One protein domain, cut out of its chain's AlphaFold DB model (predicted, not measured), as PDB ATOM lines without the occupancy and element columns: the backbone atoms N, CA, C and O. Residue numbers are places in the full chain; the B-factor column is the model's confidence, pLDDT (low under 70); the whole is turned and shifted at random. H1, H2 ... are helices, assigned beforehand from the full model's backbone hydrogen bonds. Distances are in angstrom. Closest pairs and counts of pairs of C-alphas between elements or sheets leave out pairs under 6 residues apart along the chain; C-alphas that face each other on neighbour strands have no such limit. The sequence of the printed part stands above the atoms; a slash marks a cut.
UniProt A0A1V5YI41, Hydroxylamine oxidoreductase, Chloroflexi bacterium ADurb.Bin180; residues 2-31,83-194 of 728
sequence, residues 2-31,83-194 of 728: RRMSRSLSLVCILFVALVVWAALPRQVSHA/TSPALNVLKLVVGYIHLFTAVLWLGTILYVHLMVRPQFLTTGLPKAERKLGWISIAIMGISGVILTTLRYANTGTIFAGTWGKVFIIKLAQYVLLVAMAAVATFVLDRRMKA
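Overview. This is residues 2 to 31 and 83 to 194 of the 728 residues of the protein "Hydroxylamine oxidoreductase" of Chloroflexi bacterium ADurb.Bin180 (UniProt A0A1V5YI41). Four long helices make a loose row, H1, H4, H3, H2, each running opposite ways to the next; H2 and H3 form a hairpin, and the free start of H1, residues 2 to 7, sticks out. The 142 printed residues, with helices H1 to H4 in chain order and no named strand, are all helix and loose: radius of gyration of the C-alphas 18.7 A, spans 56 by 38 by 22 A.

Along the chain. Find C-alpha 2 at (-39.662, 32.197, 46.779); H1 runs to residue 23, 31.3 A. H2, residues 85 to 116, spans 45.2 A; H3, 127 to 155, 41.8 A; H4, 161 to 192, 45.0 A, ends at (-39.084, 22.439, 29.739), with a kink of 27 degrees near residue 184.

Arrangement. H1 touches H4 with residues 15 to 23 alone, closest C-alphas Val 19 and Ile 169, 6.6 A, at a shallow tilt of 12 degrees. H4 is close to but not clearly touching H3; their closest C-alphas, Val 178 and Ile 137, are 7.4 A apart. H3 touches H2 at Met 140 and His 98, closest C-alphas 5.6 A apart, at a shallow tilt of 33 degrees, only just short of steep. Every O i to N i+4 pair is within hydrogen-bond range in H1 and H3, 27 of 28 in H2 and 25 of 28 in H4.

Size, cuts and confidence. Residues 32 to 82 are not printed; C-alphas 31 and 83 stand 23.8 A apart. No link printed whole is long. Look for pLDDT under 70 at 48 residues, among them 2 to 31.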
ATOM      1  N   ARG A   2     -40.634  31.723  45.764       34.09
ATOM      2  CA  ARG A   2     -39.662  32.197  46.779       34.09
ATOM      3  C   ARG A   2     -38.758  31.091  47.369       34.09
ATOM      4  O   ARG A   2     -37.617  31.376  47.704       34.09
ATOM      5  N   ARG A   3     -39.214  29.830  47.435       39.66
ATOM      6  CA  ARG A   3     -38.425  28.696  47.973       39.66
ATOM      7  C   ARG A   3     -37.237  28.259  47.095       39.66
ATOM      8  O   ARG A   3     -36.167  28.056  47.637       39.66
ATOM      9  N   MET A   4     -37.374  28.178  45.766       41.50
ATOM     10  CA  MET A   4     -36.287  27.688  44.887       41.50
ATOM     11  C   MET A   4     -35.194  28.728  44.608       41.50
ATOM     12  O   MET A   4     -34.026  28.365  44.521       41.50
ATOM     13  N   SER A   5     -35.552  30.015  44.507       43.72
ATOM     14  CA  SER A   5     -34.560  31.102  44.452       43.72
ATOM     15  C   SER A   5     -33.740  31.147  45.739       43.72
ATOM     16  O   SER A   5     -32.533  31.345  45.682       43.72
ATOM     17  N   ARG A   6     -34.382  30.894  46.891       46.31
ATOM     18  CA  ARG A   6     -33.692  30.737  48.173       46.31
ATOM     19  C   ARG A   6     -32.770  29.521  48.174       46.31
ATOM     20  O   ARG A   6     -31.651  29.672  48.622       46.31
ATOM     21  N   SER A   7     -33.173  28.370  47.628       51.78
ATOM     22  CA  SER A   7     -32.316  27.172  47.565       51.78
ATOM     23  C   SER A   7     -31.067  27.356  46.696       51.78
ATOM     24  O   SER A   7     -29.992  26.933  47.103       51.78
ATOM     25  N   LEU A   8     -31.172  28.010  45.534       47.09
ATOM     26  CA  LEU A   8     -30.015  28.247  44.658       47.09
ATOM     27  C   LEU A   8     -29.052  29.291  45.252       47.09
ATOM     28  O   LEU A   8     -27.837  29.108  45.203       47.09
ATOM     29  N   SER A   9     -29.592  30.342  45.885       50.91
ATOM     30  CA  SER A   9     -28.798  31.292  46.672       50.91
ATOM     31  C   SER A   9     -28.170  30.636  47.901       50.91
ATOM     32  O   SER A   9     -27.021  30.927  48.194       50.91
ATOM     33  N   LEU A  10     -28.860  29.713  48.581       55.69
ATOM     34  CA  LEU A  10     -28.318  28.981  49.731       55.69
ATOM     35  C   LEU A  10     -27.134  28.101  49.321       55.69
ATOM     36  O   LEU A  10     -26.142  28.060  50.031       55.69
ATOM     37  N   VAL A  11     -27.213  27.440  48.162       60.28
ATOM     38  CA  VAL A  11     -26.111  26.633  47.612       60.28
ATOM     39  C   VAL A  11     -24.921  27.516  47.227       60.28
ATOM     40  O   VAL A  11     -23.787  27.157  47.527       60.28
ATOM     41  N   CYS A  12     -25.157  28.695  46.642       52.25
ATOM     42  CA  CYS A  12     -24.085  29.654  46.352       52.25
ATOM     43  C   CYS A  12     -23.460  30.232  47.634       52.25
ATOM     44  O   CYS A  12     -22.244  30.361  47.711       52.25
ATOM     45  N   ILE A  13     -24.267  30.539  48.655       61.84
ATOM     46  CA  ILE A  13     -23.798  31.042  49.955       61.84
ATOM     47  C   ILE A  13     -23.019  29.959  50.703       61.84
ATOM     48  O   ILE A  13     -21.949  30.243  51.226       61.84
ATOM     49  N   LEU A  14     -23.502  28.713  50.710       63.78
ATOM     50  CA  LEU A  14     -22.787  27.571  51.279       63.78
ATOM     51  C   LEU A  14     -21.474  27.315  50.535       63.78
ATOM     52  O   LEU A  14     -20.472  27.039  51.177       63.78
ATOM     53  N   PHE A  15     -21.445  27.469  49.209       63.09
ATOM     54  CA  PHE A  15     -20.218  27.370  48.421       63.09
ATOM     55  C   PHE A  15     -19.210  28.466  48.788       63.09
ATOM     56  O   PHE A  15     -18.059  28.156  49.081       63.09
ATOM     57  N   VAL A  16     -19.639  29.731  48.851       62.78
ATOM     58  CA  VAL A  16     -18.773  30.845  49.274       62.78
ATOM     59  C   VAL A  16     -18.290  30.640  50.711       62.78
ATOM     60  O   VAL A  16     -17.101  30.782  50.973       62.78
ATOM     61  N   ALA A  17     -19.164  30.223  51.628       62.94
ATOM     62  CA  ALA A  17     -18.807  29.949  53.017       62.94
ATOM     63  C   ALA A  17     -17.808  28.789  53.151       62.94
ATOM     64  O   ALA A  17     -16.890  28.866  53.960       62.94
ATOM     65  N   LEU A  18     -17.941  27.735  52.340       62.34
ATOM     66  CA  LEU A  18     -17.057  26.568  52.366       62.34
ATOM     67  C   LEU A  18     -15.693  26.873  51.722       62.34
ATOM     68  O   LEU A  18     -14.667  26.414  52.221       62.34
ATOM     69  N   VAL A  19     -15.664  27.719  50.684       57.53
ATOM     70  CA  VAL A  19     -14.433  28.272  50.092       57.53
ATOM     71  C   VAL A  19     -13.716  29.200  51.077       57.53
ATOM     72  O   VAL A  19     -12.509  29.067  51.264       57.53
ATOM     73  N   VAL A  20     -14.445  30.091  51.757       59.94
ATOM     74  CA  VAL A  20     -13.889  30.992  52.782       59.94
ATOM     75  C   VAL A  20     -13.377  30.196  53.984       59.94
ATOM     76  O   VAL A  20     -12.258  30.428  54.432       59.94
ATOM     77  N   TRP A  21     -14.128  29.201  54.465       63.94
ATOM     78  CA  TRP A  21     -13.709  28.330  55.567       63.94
ATOM     79  C   TRP A  21     -12.456  27.510  55.233       63.94
ATOM     80  O   TRP A  21     -11.573  27.370  56.077       63.94
ATOM     81  N   ALA A  22     -12.334  27.016  53.996       53.38
ATOM     82  CA  ALA A  22     -11.135  26.323  53.520       53.38
ATOM     83  C   ALA A  22      -9.925  27.260  53.311       53.38
ATOM     84  O   ALA A  22      -8.783  26.797  53.320       53.38
ATOM     85  N   ALA A  23     -10.161  28.564  53.128       50.50
ATOM     86  CA  ALA A  23      -9.124  29.579  52.958       50.50
ATOM     87  C   ALA A  23      -8.598  30.158  54.287       50.50
ATOM     88  O   ALA A  23      -7.559  30.823  54.282       50.50
ATOM     89  N   LEU A  24      -9.264  29.894  55.420       49.28
ATOM     90  CA  LEU A  24      -8.823  30.371  56.732       49.28
ATOM     91  C   LEU A  24      -7.479  29.723  57.129       49.28
ATOM     92  O   LEU A  24      -7.353  28.495  57.110       49.28
ATOM     93  N   PRO A  25      -6.458  30.517  57.506       42.34
ATOM     94  CA  PRO A  25      -5.160  29.990  57.901       42.34
ATOM     95  C   PRO A  25      -5.277  29.256  59.240       42.34
ATOM     96  O   PRO A  25      -5.415  29.869  60.294       42.34
ATOM     97  N   ARG A  26      -5.189  27.924  59.210       46.19
ATOM     98  CA  ARG A  26      -4.922  27.132  60.413       46.19
ATOM     99  C   ARG A  26      -3.414  27.122  60.632       46.19
ATOM    100  O   ARG A  26      -2.683  26.587  59.802       46.19
ATOM    101  N   GLN A  27      -2.959  27.756  61.710       48.06
ATOM    102  CA  GLN A  27      -1.566  27.690  62.141       48.06
ATOM    103  C   GLN A  27      -1.200  26.241  62.460       48.06
ATOM    104  O   GLN A  27      -1.582  25.716  63.499       48.06
ATOM    105  N   VAL A  28      -0.442  25.615  61.565       48.00
ATOM    106  CA  VAL A  28       0.401  24.461  61.875       48.00
ATOM    107  C   VAL A  28       1.633  24.593  60.983       48.00
ATOM    108  O   VAL A  28       1.504  24.818  59.779       48.00
ATOM    109  N   SER A  29       2.812  24.573  61.597       47.84
ATOM    110  CA  SER A  29       4.118  24.845  60.992       47.84
ATOM    111  C   SER A  29       4.309  24.217  59.610       47.84
ATOM    112  O   SER A  29       4.110  23.020  59.413       47.84
ATOM    113  N   HIS A  30       4.725  25.037  58.647       55.31
ATOM    114  CA  HIS A  30       4.992  24.613  57.278       55.31
ATOM    115  C   HIS A  30       6.488  24.373  57.068       55.31
ATOM    116  O   HIS A  30       7.293  25.180  57.526       55.31
ATOM    117  N   ALA A  31       6.838  23.338  56.294       53.66
ATOM    118  CA  ALA A  31       8.153  23.144  55.676       53.66
ATOM    119  C   ALA A  31       8.483  24.339  54.762       53.66
ATOM    120  O   ALA A  31       8.224  24.330  53.562       53.66
ATOM    121  N   THR A  83       8.363   2.360  45.282       53.88
ATOM    122  CA  THR A  83       8.311   2.488  43.832       53.88
ATOM    123  C   THR A  83       8.239   1.081  43.267       53.88
ATOM    124  O   THR A  83       9.156   0.629  42.590       53.88
ATOM    125  N   SER A  84       7.154   0.354  43.562       66.94
ATOM    126  CA  SER A  84       6.865  -0.841  42.786       66.94
ATOM    127  C   SER A  84       6.571  -0.356  41.361       66.94
ATOM    128  O   SER A  84       5.723   0.527  41.172       66.94
ATOM    129  N   PRO A  85       7.276  -0.869  40.341       73.12
ATOM    130  CA  PRO A  85       7.015  -0.496  38.954       73.12
ATOM    131  C   PRO A  85       5.526  -0.639  38.597       73.12
ATOM    132  O   PRO A  85       4.965   0.214  37.916       73.12
ATOM    133  N   ALA A  86       4.852  -1.642  39.173       76.56
ATOM    134  CA  ALA A  86       3.415  -1.868  39.040       76.56
ATOM    135  C   ALA A  86       2.549  -0.685  39.515       76.56
ATOM    136  O   ALA A  86       1.597  -0.307  38.834       76.56
ATOM    137  N   LEU A  87       2.876  -0.054  40.650       77.00
ATOM    138  CA  LEU A  87       2.119   1.093  41.157       77.00
ATOM    139  C   LEU A  87       2.312   2.337  40.274       77.00
ATOM    140  O   LEU A  87       1.387   3.134  40.117       77.00
ATOM    141  N   ASN A  88       3.490   2.495  39.667       76.50
ATOM    142  CA  ASN A  88       3.757   3.573  38.712       76.50
ATOM    143  C   ASN A  88       3.010   3.360  37.390       76.50
ATOM    144  O   ASN A  88       2.421   4.310  36.875       76.50
ATOM    145  N   VAL A  89       2.949   2.120  36.889       84.00
ATOM    146  CA  VAL A  89       2.115   1.769  35.726       84.00
ATOM    147  C   VAL A  89       0.640   2.028  36.028       84.00
ATOM    148  O   VAL A  89      -0.038   2.676  35.236       84.00
ATOM    149  N   LEU A  90       0.143   1.623  37.202       85.12
ATOM    150  CA  LEU A  90      -1.236   1.900  37.612       85.12
ATOM    151  C   LEU A  90      -1.526   3.409  37.672       85.12
ATOM    152  O   LEU A  90      -2.537   3.861  37.134       85.12
ATOM    153  N   LYS A  91      -0.632   4.204  38.279       81.56
ATOM    154  CA  LYS A  91      -0.744   5.675  38.315       81.56
ATOM    155  C   LYS A  91      -0.799   6.272  36.908       81.56
ATOM    156  O   LYS A  91      -1.627   7.148  36.667       81.56
ATOM    157  N   LEU A  92       0.045   5.795  35.992       85.50
ATOM    158  CA  LEU A  92       0.072   6.252  34.602       85.50
ATOM    159  C   LEU A  92      -1.241   5.927  33.882       85.50
ATOM    160  O   LEU A  92      -1.842   6.820  33.290       85.50
ATOM    161  N   VAL A  93      -1.714   4.682  33.975       91.31
ATOM    162  CA  VAL A  93      -2.949   4.227  33.315       91.31
ATOM    163  C   VAL A  93      -4.161   4.999  33.832       91.31
ATOM    164  O   VAL A  93      -4.922   5.562  33.044       91.31
ATOM    165  N   VAL A  94      -4.329   5.095  35.154       91.25
ATOM    166  CA  VAL A  94      -5.450   5.836  35.753       91.25
ATOM    167  C   VAL A  94      -5.346   7.332  35.437       91.25
ATOM    168  O   VAL A  94      -6.357   7.969  35.140       91.25
ATOM    169  N   GLY A  95      -4.132   7.891  35.449       87.25
ATOM    170  CA  GLY A  95      -3.866   9.276  35.064       87.25
ATOM    171  C   GLY A  95      -4.252   9.569  33.613       87.25
ATOM    172  O   GLY A  95      -4.914  10.573  33.347       87.25
ATOM    173  N   TYR A  96      -3.907   8.669  32.690       92.06
ATOM    174  CA  TYR A  96      -4.262   8.771  31.275       92.06
ATOM    175  C   TYR A  96      -5.779   8.718  31.068       92.06
ATOM    176  O   TYR A  96      -6.334   9.592  30.403       92.06
ATOM    177  N   ILE A  97      -6.470   7.763  31.706       93.00
ATOM    178  CA  ILE A  97      -7.938   7.656  31.654       93.00
ATOM    179  C   ILE A  97      -8.596   8.940  32.181       93.00
ATOM    180  O   ILE A  97      -9.527   9.456  31.557       93.00
ATOM    181  N   HIS A  98      -8.104   9.483  33.301       93.38
ATOM    182  CA  HIS A  98      -8.628  10.718  33.888       93.38
ATOM    183  C   HIS A  98      -8.479  11.904  32.927       93.38
ATOM    184  O   HIS A  98      -9.447  12.622  32.674       93.38
ATOM    185  N   LEU A  99      -7.280  12.090  32.363       89.12
ATOM    186  CA  LEU A  99      -6.982  13.194  31.453       89.12
ATOM    187  C   LEU A  99      -7.778  13.090  30.148       89.12
ATOM    188  O   LEU A  99      -8.408  14.063  29.737       89.12
ATOM    189  N   PHE A 100      -7.792  11.913  29.523       92.38
ATOM    190  CA  PHE A 100      -8.535  11.664  28.291       92.38
ATOM    191  C   PHE A 100     -10.031  11.958  28.468       92.38
ATOM    192  O   PHE A 100     -10.635  12.686  27.678       92.38
ATOM    193  N   THR A 101     -10.618  11.474  29.566       92.62
ATOM    194  CA  THR A 101     -12.029  11.723  29.890       92.62
ATOM    195  C   THR A 101     -12.303  13.208  30.128       92.62
ATOM    196  O   THR A 101     -13.323  13.722  29.666       92.62
ATOM    197  N   ALA A 102     -11.400  13.916  30.813       88.50
ATOM    198  CA  ALA A 102     -11.537  15.349  31.054       88.50
ATOM    199  C   ALA A 102     -11.538  16.158  29.745       88.50
ATOM    200  O   ALA A 102     -12.354  17.067  29.596       88.50
ATOM    201  N   VAL A 103     -10.687  15.795  28.775       89.06
ATOM    202  CA  VAL A 103     -10.652  16.424  27.441       89.06
ATOM    203  C   VAL A 103     -11.965  16.197  26.691       89.06
ATOM    204  O   VAL A 103     -12.557  17.156  26.193       89.06
ATOM    205  N   LEU A 104     -12.471  14.960  26.662       89.88
ATOM    206  CA  LEU A 104     -13.758  14.649  26.026       89.88
ATOM    207  C   LEU A 104     -14.925  15.399  26.680       89.88
ATOM    208  O   LEU A 104     -15.822  15.903  25.998       89.88
ATOM    209  N   TRP A 105     -14.918  15.492  28.009       89.00
ATOM    210  CA  TRP A 105     -15.959  16.184  28.757       89.00
ATOM    211  C   TRP A 105     -15.953  17.690  28.504       89.00
ATOM    212  O   TRP A 105     -17.003  18.263  28.215       89.00
ATOM    213  N   LEU A 106     -14.773  18.317  28.528       88.69
ATOM    214  CA  LEU A 106     -14.605  19.724  28.173       88.69
ATOM    215  C   LEU A 106     -15.075  19.988  26.739       88.69
ATOM    216  O   LEU A 106     -15.839  20.924  26.514       88.69
ATOM    217  N   GLY A 107     -14.681  19.135  25.788       85.38
ATOM    218  CA  GLY A 107     -15.128  19.220  24.398       85.38
ATOM    219  C   GLY A 107     -16.651  19.146  24.271       85.38
ATOM    220  O   GLY A 107     -17.249  19.956  23.568       85.38
ATOM    221  N   THR A 108     -17.297  18.251  25.024       86.88
ATOM    222  CA  THR A 108     -18.766  18.126  25.055       86.88
ATOM    223  C   THR A 108     -19.428  19.394  25.597       86.88
ATOM    224  O   THR A 108     -20.411  19.878  25.034       86.88
ATOM    225  N   ILE A 109     -18.882  19.969  26.671       86.31
ATOM    226  CA  ILE A 109     -19.394  21.211  27.256       86.31
ATOM    227  C   ILE A 109     -19.238  22.364  26.260       86.31
ATOM    228  O   ILE A 109     -20.210  23.076  26.014       86.31
ATOM    229  N   LEU A 110     -18.073  22.525  25.629       85.94
ATOM    230  CA  LEU A 110     -17.850  23.570  24.625       85.94
ATOM    231  C   LEU A 110     -18.751  23.397  23.397       85.94
ATOM    232  O   LEU A 110     -19.340  24.375  22.945       85.94
ATOM    233  N   TYR A 111     -18.933  22.171  22.906       85.06
ATOM    234  CA  TYR A 111     -19.843  21.870  21.800       85.06
ATOM    235  C   TYR A 111     -21.280  22.322  22.100       85.06
ATOM    236  O   TYR A 111     -21.887  23.045  21.306       85.06
ATOM    237  N   VAL A 112     -21.805  21.986  23.284       83.88
ATOM    238  CA  VAL A 112     -23.148  22.418  23.707       83.88
ATOM    239  C   VAL A 112     -23.249  23.947  23.797       83.88
ATOM    240  O   VAL A 112     -24.284  24.514  23.451       83.88
ATOM    241  N   HIS A 113     -22.196  24.639  24.232       84.56
ATOM    242  CA  HIS A 113     -22.239  26.091  24.434       84.56
ATOM    243  C   HIS A 113     -22.008  26.908  23.158       84.56
ATOM    244  O   HIS A 113     -22.636  27.955  22.999       84.56
ATOM    245  N   LEU A 114     -21.149  26.437  22.251       81.38
ATOM    246  CA  LEU A 114     -20.763  27.153  21.032       81.38
ATOM    247  C   LEU A 114     -21.633  26.777  19.829       81.38
ATOM    248  O   LEU A 114     -22.092  27.671  19.114       81.38
ATOM    249  N   MET A 115     -21.871  25.475  19.627       79.50
ATOM    250  CA  MET A 115     -22.583  24.955  18.454       79.50
ATOM    251  C   MET A 115     -24.082  24.854  18.710       79.50
ATOM    252  O   MET A 115     -24.873  25.403  17.953       79.50
ATOM    253  N   VAL A 116     -24.481  24.186  19.798       79.31
ATOM    254  CA  VAL A 116     -25.908  23.989  20.110       79.31
ATOM    255  C   VAL A 116     -26.535  25.264  20.676       79.31
ATOM    256  O   VAL A 116     -27.678  25.570  20.355       79.31
ATOM    257  N   ARG A 117     -25.765  26.019  21.476       78.38
ATOM    258  CA  ARG A 117     -26.143  27.265  22.165       78.38
ATOM    259  C   ARG A 117     -27.387  27.084  23.062       78.38
ATOM    260  O   ARG A 117     -28.513  27.044  22.570       78.38
ATOM    261  N   PRO A 118     -27.243  27.087  24.404       76.88
ATOM    262  CA  PRO A 118     -28.333  26.795  25.348       76.88
ATOM    263  C   PRO A 118     -29.600  27.648  25.188       76.88
ATOM    264  O   PRO A 118     -30.680  27.246  25.608       76.88
ATOM    265  N   GLN A 119     -29.466  28.820  24.568       74.06
ATOM    266  CA  GLN A 119     -30.533  29.772  24.260       74.06
ATOM    267  C   GLN A 119     -31.632  29.157  23.376       74.06
ATOM    268  O   GLN A 119     -32.809  29.464  23.567       74.06
ATOM    269  N   PHE A 120     -31.246  28.261  22.461       69.69
ATOM    270  CA  PHE A 120     -32.127  27.643  21.466       69.69
ATOM    271  C   PHE A 120     -32.673  26.270  21.896       69.69
ATOM    272  O   PHE A 120     -33.465  25.668  21.175       69.69
ATOM    273  N   LEU A 121     -32.290  25.766  23.077       71.62
ATOM    274  CA  LEU A 121     -32.739  24.469  23.590       71.62
ATOM    275  C   LEU A 121     -34.107  24.575  24.277       71.62
ATOM    276  O   LEU A 121     -34.191  24.735  25.490       71.62
ATOM    277  N   THR A 122     -35.189  24.456  23.509       64.00
ATOM    278  CA  THR A 122     -36.569  24.501  24.033       64.00
ATOM    279  C   THR A 122     -37.065  23.154  24.567       64.00
ATOM    280  O   THR A 122     -37.892  23.121  25.475       64.00
ATOM    281  N   THR A 123     -36.525  22.038  24.068       64.62
ATOM    282  CA  THR A 123     -36.873  20.661  24.472       64.62
ATOM    283  C   THR A 123     -35.811  20.012  25.368       64.62
ATOM    284  O   THR A 123     -35.885  18.816  25.654       64.62
ATOM    285  N   GLY A 124     -34.849  20.801  25.860       68.19
ATOM    286  CA  GLY A 124     -33.775  20.349  26.743       68.19
ATOM    287  C   GLY A 124     -32.567  19.725  26.032       68.19
ATOM    288  O   GLY A 124     -32.394  19.890  24.830       68.19
ATOM    289  N   LEU A 125     -31.674  19.066  26.781       73.31
ATOM    290  CA  LEU A 125     -30.394  18.575  26.239       73.31
ATOM    291  C   LEU A 125     -30.595  17.339  25.343       73.31
ATOM    292  O   LEU A 125     -31.278  16.394  25.763       73.31
ATOM    293  N   PRO A 126     -29.948  17.285  24.163       79.25
ATOM    294  CA  PRO A 126     -29.924  16.091  23.327       79.25
ATOM    295  C   PRO A 126     -29.453  14.835  24.089       79.25
ATOM    296  O   PRO A 126     -28.611  14.885  24.994       79.25
ATOM    297  N   LYS A 127     -30.052  13.679  23.766       78.88
ATOM    298  CA  LYS A 127     -29.890  12.440  24.554       78.88
ATOM    299  C   LYS A 127     -28.448  11.920  24.558       78.88
ATOM    300  O   LYS A 127     -28.018  11.400  25.590       78.88
ATOM    301  N   ALA A 128     -27.731  12.029  23.438       78.88
ATOM    302  CA  ALA A 128     -26.378  11.496  23.302       78.88
ATOM    303  C   ALA A 128     -25.378  12.290  24.157       78.88
ATOM    304  O   ALA A 128     -24.614  11.712  24.924       78.88
ATOM    305  N   GLU A 129     -25.485  13.611  24.132       83.06
ATOM    306  CA  GLU A 129     -24.665  14.584  24.842       83.06
ATOM    307  C   GLU A 129     -24.903  14.485  26.348       83.06
ATOM    308  O   GLU A 129     -23.963  14.506  27.141       83.06
ATOM    309  N   ARG A 130     -26.161  14.273  26.758       83.50
ATOM    310  CA  ARG A 130     -26.498  13.997  28.158       83.50
ATOM    311  C   ARG A 130     -25.902  12.676  28.647       83.50
ATOM    312  O   ARG A 130     -25.402  12.622  29.769       83.50
ATOM    313  N   LYS A 131     -25.967  11.611  27.839       86.19
ATOM    314  CA  LYS A 131     -25.403  10.297  28.190       86.19
ATOM    315  C   LYS A 131     -23.880  10.377  28.307       86.19
ATOM    316  O   LYS A 131     -23.329   9.928  29.307       86.19
ATOM    317  N   LEU A 132     -23.232  11.005  27.330       87.00
ATOM    318  CA  LEU A 132     -21.790  11.232  27.320       87.00
ATOM    319  C   LEU A 132     -21.348  12.060  28.535       87.00
ATOM    320  O   LEU A 132     -20.427  11.663  29.239       87.00
ATOM    321  N   GLY A 133     -22.065  13.144  28.851       86.62
ATOM    322  CA  GLY A 133     -21.767  13.994  30.005       86.62
ATOM    323  C   GLY A 133     -21.766  13.244  31.341       86.62
ATOM    324  O   GLY A 133     -20.847  13.423  32.139       86.62
ATOM    325  N   TRP A 134     -22.752  12.373  31.583       89.69
ATOM    326  CA  TRP A 134     -22.828  11.588  32.822       89.69
ATOM    327  C   TRP A 134     -21.791  10.465  32.904       89.69
ATOM    328  O   TRP A 134     -21.248  10.231  33.984       89.69
ATOM    329  N   ILE A 135     -21.476   9.812  31.780       91.50
ATOM    330  CA  ILE A 135     -20.394   8.816  31.716       91.50
ATOM    331  C   ILE A 135     -19.060   9.477  32.077       91.50
ATOM    332  O   ILE A 135     -18.333   8.969  32.932       91.50
ATOM    333  N   SER A 136     -18.770  10.646  31.502       90.69
ATOM    334  CA  SER A 136     -17.539  11.375  31.803       90.69
ATOM    335  C   SER A 136     -17.453  11.807  33.270       90.69
ATOM    336  O   SER A 136     -16.401  11.648  33.885       90.69
ATOM    337  N   ILE A 137     -18.552  12.298  33.860       91.00
ATOM    338  CA  ILE A 137     -18.612  12.656  35.291       91.00
ATOM    339  C   ILE A 137     -18.301  11.441  36.177       91.00
ATOM    340  O   ILE A 137     -17.510  11.545  37.116       91.00
ATOM    341  N   ALA A 138     -18.877  10.275  35.877       92.00
ATOM    342  CA  ALA A 138     -18.626   9.065  36.654       92.00
ATOM    343  C   ALA A 138     -17.150   8.635  36.578       92.00
ATOM    344  O   ALA A 138     -16.513   8.422  37.612       92.00
ATOM    345  N   ILE A 139     -16.584   8.575  35.368       92.81
ATOM    346  CA  ILE A 139     -15.192   8.156  35.156       92.81
ATOM    347  C   ILE A 139     -14.217   9.126  35.831       92.81
ATOM    348  O   ILE A 139     -13.300   8.679  36.520       92.81
ATOM    349  N   MET A 140     -14.410  10.442  35.697       91.88
ATOM    350  CA  MET A 140     -13.563  11.439  36.368       91.88
ATOM    351  C   MET A 140     -13.674  11.378  37.891       91.88
ATOM    352  O   MET A 140     -12.664  11.541  38.570       91.88
ATOM    353  N   GLY A 141     -14.873  11.130  38.432       89.62
ATOM    354  CA  GLY A 141     -15.074  10.960  39.870       89.62
ATOM    355  C   GLY A 141     -14.286   9.768  40.411       89.62
ATOM    356  O   GLY A 141     -13.496   9.922  41.338       89.62
ATOM    357  N   ILE A 142     -14.432   8.601  39.778       91.88
ATOM    358  CA  ILE A 142     -13.752   7.363  40.190       91.88
ATOM    359  C   ILE A 142     -12.233   7.494  40.036       91.88
ATOM    360  O   ILE A 142     -11.486   7.281  40.989       91.88
ATOM    361  N   SER A 143     -11.761   7.895  38.854       92.50
ATOM    362  CA  SER A 143     -10.323   8.062  38.600       92.50
ATOM    363  C   SER A 143      -9.705   9.166  39.464       92.50
ATOM    364  O   SER A 143      -8.581   9.012  39.936       92.50
ATOM    365  N   GLY A 144     -10.445  10.240  39.755       88.75
ATOM    366  CA  GLY A 144     -10.022  11.298  40.672       88.75
ATOM    367  C   GLY A 144      -9.852  10.803  42.110       88.75
ATOM    368  O   GLY A 144      -8.850  11.132  42.746       88.75
ATOM    369  N   VAL A 145     -10.771   9.967  42.608       89.00
ATOM    370  CA  VAL A 145     -10.641   9.314  43.924       89.00
ATOM    371  C   VAL A 145      -9.407   8.416  43.951       89.00
ATOM    372  O   VAL A 145      -8.581   8.559  44.846       89.00
ATOM    373  N   ILE A 146      -9.219   7.566  42.936       86.06
ATOM    374  CA  ILE A 146      -8.061   6.663  42.854       86.06
ATOM    375  C   ILE A 146      -6.743   7.455  42.860       86.06
ATOM    376  O   ILE A 146      -5.858   7.161  43.660       86.06
ATOM    377  N   LEU A 147      -6.611   8.495  42.029       85.88
ATOM    378  CA  LEU A 147      -5.406   9.337  41.981       85.88
ATOM    379  C   LEU A 147      -5.156  10.080  43.300       85.88
ATOM    380  O   LEU A 147      -4.007  10.227  43.716       85.88
ATOM    381  N   THR A 148      -6.220  10.520  43.975       84.69
ATOM    382  CA  THR A 148      -6.124  11.186  45.282       84.69
ATOM    383  C   THR A 148      -5.626  10.216  46.352       84.69
ATOM    384  O   THR A 148      -4.705  10.549  47.096       84.69
ATOM    385  N   THR A 149      -6.160   8.995  46.385       82.19
ATOM    386  CA  THR A 149      -5.723   7.934  47.302       82.19
ATOM    387  C   THR A 149      -4.278   7.522  47.034       82.19
ATOM    388  O   THR A 149      -3.483   7.431  47.965       82.19
ATOM    389  N   LEU A 150      -3.898   7.350  45.763       80.00
ATOM    390  CA  LEU A 150      -2.521   7.033  45.363       80.00
ATOM    391  C   LEU A 150      -1.534   8.152  45.717       80.00
ATOM    392  O   LEU A 150      -0.362   7.871  45.975       80.00
ATOM    393  N   ARG A 151      -1.983   9.412  45.740       77.25
ATOM    394  CA  ARG A 151      -1.182  10.536  46.232       77.25
ATOM    395  C   ARG A 151      -1.051  10.498  47.750       77.25
ATOM    396  O   ARG A 151       0.074  10.534  48.229       77.25
ATOM    397  N   TYR A 152      -2.157  10.357  48.482       75.12
ATOM    398  CA  TYR A 152      -2.148  10.246  49.944       75.12
ATOM    399  C   TYR A 152      -1.240   9.109  50.426       75.12
ATOM    400  O   TYR A 152      -0.408   9.320  51.301       75.12
ATOM    401  N   ALA A 153      -1.328   7.937  49.796       70.31
ATOM    402  CA  ALA A 153      -0.474   6.796  50.108       70.31
ATOM    403  C   ALA A 153       1.024   7.080  49.882       70.31
ATOM    404  O   ALA A 153       1.864   6.486  50.548       70.31
ATOM    405  N   ASN A 154       1.364   7.986  48.958       66.69
ATOM    406  CA  ASN A 154       2.747   8.317  48.616       66.69
ATOM    407  C   ASN A 154       3.317   9.472  49.456       66.69
ATOM    408  O   ASN A 154       4.504   9.481  49.759       66.69
ATOM    409  N   THR A 155       2.495  10.469  49.802       62.41
ATOM    410  CA  THR A 155       2.942  11.706  50.471       62.41
ATOM    411  C   THR A 155       2.478  11.831  51.920       62.41
ATOM    412  O   THR A 155       2.898  12.757  52.608       62.41
ATOM    413  N   GLY A 156       1.582  10.959  52.389       63.84
ATOM    414  CA  GLY A 156       0.968  11.008  53.722       63.84
ATOM    415  C   GLY A 156      -0.044  12.141  53.919       63.84
ATOM    416  O   GLY A 156      -0.733  12.179  54.934       63.84
ATOM    417  N   THR A 157      -0.159  13.072  52.964       65.50
ATOM    418  CA  THR A 157      -1.009  14.265  53.069       65.50
ATOM    419  C   THR A 157      -1.567  14.693  51.709       65.50
ATOM    420  O   THR A 157      -0.912  14.558  50.674       65.50
ATOM    421  N   ILE A 158      -2.799  15.218  51.708       68.94
ATOM    422  CA  ILE A 158      -3.483  15.751  50.508       68.94
ATOM    423  C   ILE A 158      -4.039  17.169  50.702       68.94
ATOM    424  O   ILE A 158      -4.216  17.895  49.730       68.94
ATOM    425  N   PHE A 159      -4.269  17.596  51.946       72.38
ATOM    426  CA  PHE A 159      -4.886  18.890  52.269       72.38
ATOM    427  C   PHE A 159      -3.892  19.938  52.793       72.38
ATOM    428  O   PHE A 159      -4.300  20.998  53.259       72.38
ATOM    429  N   ALA A 160      -2.590  19.658  52.720       62.41
ATOM    430  CA  ALA A 160      -1.541  20.548  53.208       62.41
ATOM    431  C   ALA A 160      -0.921  21.402  52.083       62.41
ATOM    432  O   ALA A 160      -0.866  20.999  50.917       62.41
ATOM    433  N   GLY A 161      -0.424  22.587  52.455       65.62
ATOM    434  CA  GLY A 161       0.291  23.505  51.564       65.62
ATOM    435  C   GLY A 161      -0.571  24.147  50.467       65.62
ATOM    436  O   GLY A 161      -1.793  24.000  50.419       65.62
ATOM    437  N   THR A 162       0.082  24.881  49.565       64.62
ATOM    438  CA  THR A 162      -0.571  25.571  48.437       64.62
ATOM    439  C   THR A 162      -1.259  24.586  47.493       64.62
ATOM    440  O   THR A 162      -2.362  24.847  47.017       64.62
ATOM    441  N   TRP A 163      -0.658  23.408  47.292       74.62
ATOM    442  CA  TRP A 163      -1.246  22.349  46.476       74.62
ATOM    443  C   TRP A 163      -2.600  21.874  47.027       74.62
ATOM    444  O   TRP A 163      -3.573  21.828  46.275       74.62
ATOM    445  N   GLY A 164      -2.682  21.591  48.335       75.19
ATOM    446  CA  GLY A 164      -3.905  21.118  48.992       75.19
ATOM    447  C   GLY A 164      -5.032  22.152  48.998       75.19
ATOM    448  O   GLY A 164      -6.187  21.800  48.766       75.19
ATOM    449  N   LYS A 165      -4.710  23.441  49.169       78.00
ATOM    450  CA  LYS A 165      -5.698  24.535  49.072       78.00
ATOM    451  C   LYS A 165      -6.336  24.595  47.683       78.00
ATOM    452  O   LYS A 165      -7.559  24.596  47.563       78.00
ATOM    453  N   VAL A 166      -5.512  24.575  46.633       80.69
ATOM    454  CA  VAL A 166      -5.991  24.563  45.241       80.69
ATOM    455  C   VAL A 166      -6.772  23.275  44.940       80.69
ATOM    456  O   VAL A 166      -7.786  23.325  44.249       80.69
ATOM    457  N   PHE A 167      -6.368  22.135  45.514       84.00
ATOM    458  CA  PHE A 167      -7.102  20.869  45.394       84.00
ATOM    459  C   PHE A 167      -8.515  20.960  45.983       84.00
ATOM    460  O   PHE A 167      -9.468  20.545  45.326       84.00
ATOM    461  N   ILE A 168      -8.668  21.542  47.176       84.94
ATOM    462  CA  ILE A 168      -9.976  21.721  47.825       84.94
ATOM    463  C   ILE A 168     -10.877  22.634  46.990       84.94
ATOM    464  O   ILE A 168     -12.039  22.299  46.769       84.94
ATOM    465  N   ILE A 169     -10.343  23.749  46.483       86.00
ATOM    466  CA  ILE A 169     -11.097  24.673  45.621       86.00
ATOM    467  C   ILE A 169     -11.579  23.946  44.360       86.00
ATOM    468  O   ILE A 169     -12.770  23.984  44.045       86.00
ATOM    469  N   LYS A 170     -10.682  23.217  43.686       90.19
ATOM    470  CA  LYS A 170     -11.010  22.418  42.500       90.19
ATOM    471  C   LYS A 170     -12.089  21.372  42.800       90.19
ATOM    472  O   LYS A 170     -13.028  21.209  42.021       90.19
ATOM    473  N   LEU A 171     -11.967  20.660  43.921       88.81
ATOM    474  CA  LEU A 171     -12.930  19.637  44.333       88.81
ATOM    475  C   LEU A 171     -14.304  20.251  44.629       88.81
ATOM    476  O   LEU A 171     -15.319  19.719  44.183       88.81
ATOM    477  N   ALA A 172     -14.345  21.395  45.316       88.12
ATOM    478  CA  ALA A 172     -15.582  22.118  45.590       88.12
ATOM    479  C   ALA A 172     -16.267  22.587  44.295       88.12
ATOM    480  O   ALA A 172     -17.474  22.399  44.137       88.12
ATOM    481  N   GLN A 173     -15.502  23.139  43.344       89.31
ATOM    482  CA  GLN A 173     -16.016  23.517  42.023       89.31
ATOM    483  C   GLN A 173     -16.578  22.310  41.268       89.31
ATOM    484  O   GLN A 173     -17.655  22.405  40.681       89.31
ATOM    485  N   TYR A 174     -15.886  21.168  41.312       91.12
ATOM    486  CA  TYR A 174     -16.336  19.935  40.670       91.12
ATOM    487  C   TYR A 174     -17.654  19.421  41.260       91.12
ATOM    488  O   TYR A 174     -18.591  19.139  40.517       91.12
ATOM    489  N   VAL A 175     -17.765  19.349  42.589       89.12
ATOM    490  CA  VAL A 175     -18.995  18.905  43.264       89.12
ATOM    491  C   VAL A 175     -20.165  19.834  42.939       89.12
ATOM    492  O   VAL A 175     -21.255  19.357  42.615       89.12
ATOM    493  N   LEU A 176     -19.940  21.152  42.962       89.62
ATOM    494  CA  LEU A 176     -20.966  22.132  42.607       89.62
ATOM    495  C   LEU A 176     -21.415  21.976  41.149       89.62
ATOM    496  O   LEU A 176     -22.615  21.960  40.875       89.62
ATOM    497  N   LEU A 177     -20.468  21.800  40.228       91.31
ATOM    498  CA  LEU A 177     -20.750  21.578  38.814       91.31
ATOM    499  C   LEU A 177     -21.613  20.327  38.616       91.31
ATOM    500  O   LEU A 177     -22.636  20.389  37.932       91.31
ATOM    501  N   VAL A 178     -21.255  19.204  39.246       90.00
ATOM    502  CA  VAL A 178     -22.021  17.950  39.150       90.00
ATOM    503  C   VAL A 178     -23.434  18.121  39.713       90.00
ATOM    504  O   VAL A 178     -24.404  17.685  39.087       90.00
ATOM    505  N   ALA A 179     -23.586  18.816  40.844       88.00
ATOM    506  CA  ALA A 179     -24.896  19.112  41.421       88.00
ATOM    507  C   ALA A 179     -25.756  19.981  40.485       88.00
ATOM    508  O   ALA A 179     -26.934  19.698  40.259       88.00
ATOM    509  N   MET A 180     -25.167  21.013  39.880       87.12
ATOM    510  CA  MET A 180     -25.853  21.882  38.924       87.12
ATOM    511  C   MET A 180     -26.215  21.148  37.626       87.12
ATOM    512  O   MET A 180     -27.315  21.337  37.101       87.12
ATOM    513  N   ALA A 181     -25.349  20.258  37.136       86.19
ATOM    514  CA  ALA A 181     -25.641  19.375  36.008       86.19
ATOM    515  C   ALA A 181     -26.807  18.414  36.312       86.19
ATOM    516  O   ALA A 181     -27.672  18.208  35.456       86.19
ATOM    517  N   ALA A 182     -26.902  17.890  37.539       86.56
ATOM    518  CA  ALA A 182     -28.046  17.098  37.995       86.56
ATOM    519  C   ALA A 182     -29.352  17.897  37.978       86.56
ATOM    520  O   ALA A 182     -30.354  17.444  37.423       86.56
ATOM    521  N   VAL A 183     -29.338  19.122  38.507       84.88
ATOM    522  CA  VAL A 183     -30.512  20.006  38.481       84.88
ATOM    523  C   VAL A 183     -30.921  20.334  37.041       84.88
ATOM    524  O   VAL A 183     -32.105  20.253  36.705       84.88
ATOM    525  N   ALA A 184     -29.962  20.646  36.167       83.81
ATOM    526  CA  ALA A 184     -30.232  20.940  34.762       83.81
ATOM    527  C   ALA A 184     -30.867  19.747  34.030       83.81
ATOM    528  O   ALA A 184     -31.869  19.912  33.336       83.81
ATOM    529  N   THR A 185     -30.319  18.545  34.218       81.81
ATOM    530  CA  THR A 185     -30.696  17.354  33.439       81.81
ATOM    531  C   THR A 185     -31.901  16.594  33.986       81.81
ATOM    532  O   THR A 185     -32.638  16.009  33.194       81.81
ATOM    533  N   PHE A 186     -32.137  16.598  35.300       83.19
ATOM    534  CA  PHE A 186     -33.241  15.847  35.912       83.19
ATOM    535  C   PHE A 186     -34.436  16.717  36.304       83.19
ATOM    536  O   PHE A 186     -35.565  16.226  36.300       83.19
ATOM    537  N   VAL A 187     -34.222  17.999  36.619       81.94
ATOM    538  CA  VAL A 187     -35.291  18.897  37.088       81.94
ATOM    539  C   VAL A 187     -35.716  19.872  35.996       81.94
ATOM    540  O   VAL A 187     -36.903  19.960  35.681       81.94
ATOM    541  N   LEU A 188     -34.769  20.609  35.410       77.81
ATOM    542  CA  LEU A 188     -35.080  21.648  34.423       77.81
ATOM    543  C   LEU A 188     -35.463  21.050  33.062       77.81
ATOM    544  O   LEU A 188     -36.471  21.473  32.504       77.81
ATOM    545  N   ASP A 189     -34.764  20.009  32.595       72.81
ATOM    546  CA  ASP A 189     -35.095  19.259  31.365       72.81
ATOM    547  C   ASP A 189     -36.551  18.761  31.352       72.81
ATOM    548  O   ASP A 189     -37.272  18.927  30.370       72.81
ATOM    549  N   ARG A 190     -37.023  18.204  32.478       73.62
ATOM    550  CA  ARG A 190     -38.406  17.719  32.623       73.62
ATOM    551  C   ARG A 190     -39.427  18.854  32.606       73.62
ATOM    552  O   ARG A 190     -40.506  18.690  32.052       73.62
ATOM    553  N   ARG A 191     -39.094  20.004  33.198       68.69
ATOM    554  CA  ARG A 191     -39.987  21.174  33.252       68.69
ATOM    555  C   ARG A 191     -40.077  21.933  31.932       68.69
ATOM    556  O   ARG A 191     -41.086  22.587  31.704       68.69
ATOM    557  N   MET A 192     -39.050  21.858  31.086       69.00
ATOM    558  CA  MET A 192     -39.084  22.439  29.739       69.00
ATOM    559  C   MET A 192     -39.944  21.612  28.767       69.00
ATOM    560  O   MET A 192     -40.507  22.174  27.840       69.00
ATOM    561  N   LYS A 193     -40.120  20.307  29.026       64.62
ATOM    562  CA  LYS A 193     -40.952  19.384  28.229       64.62
ATOM    563  C   LYS A 193     -42.450  19.389  28.579       64.62
ATOM    564  O   LYS A 193     -43.195  18.592  28.019       64.62
ATOM    565  N   ALA A 194     -42.903  20.228  29.515       50.25
ATOM    566  CA  ALA A 194     -44.319  20.287  29.885       50.25
ATOM    567  C   ALA A 194     -45.156  20.923  28.747       50.25
ATOM    568  O   ALA A 194     -44.739  21.963  28.228       50.25
TER     569      ALA A 194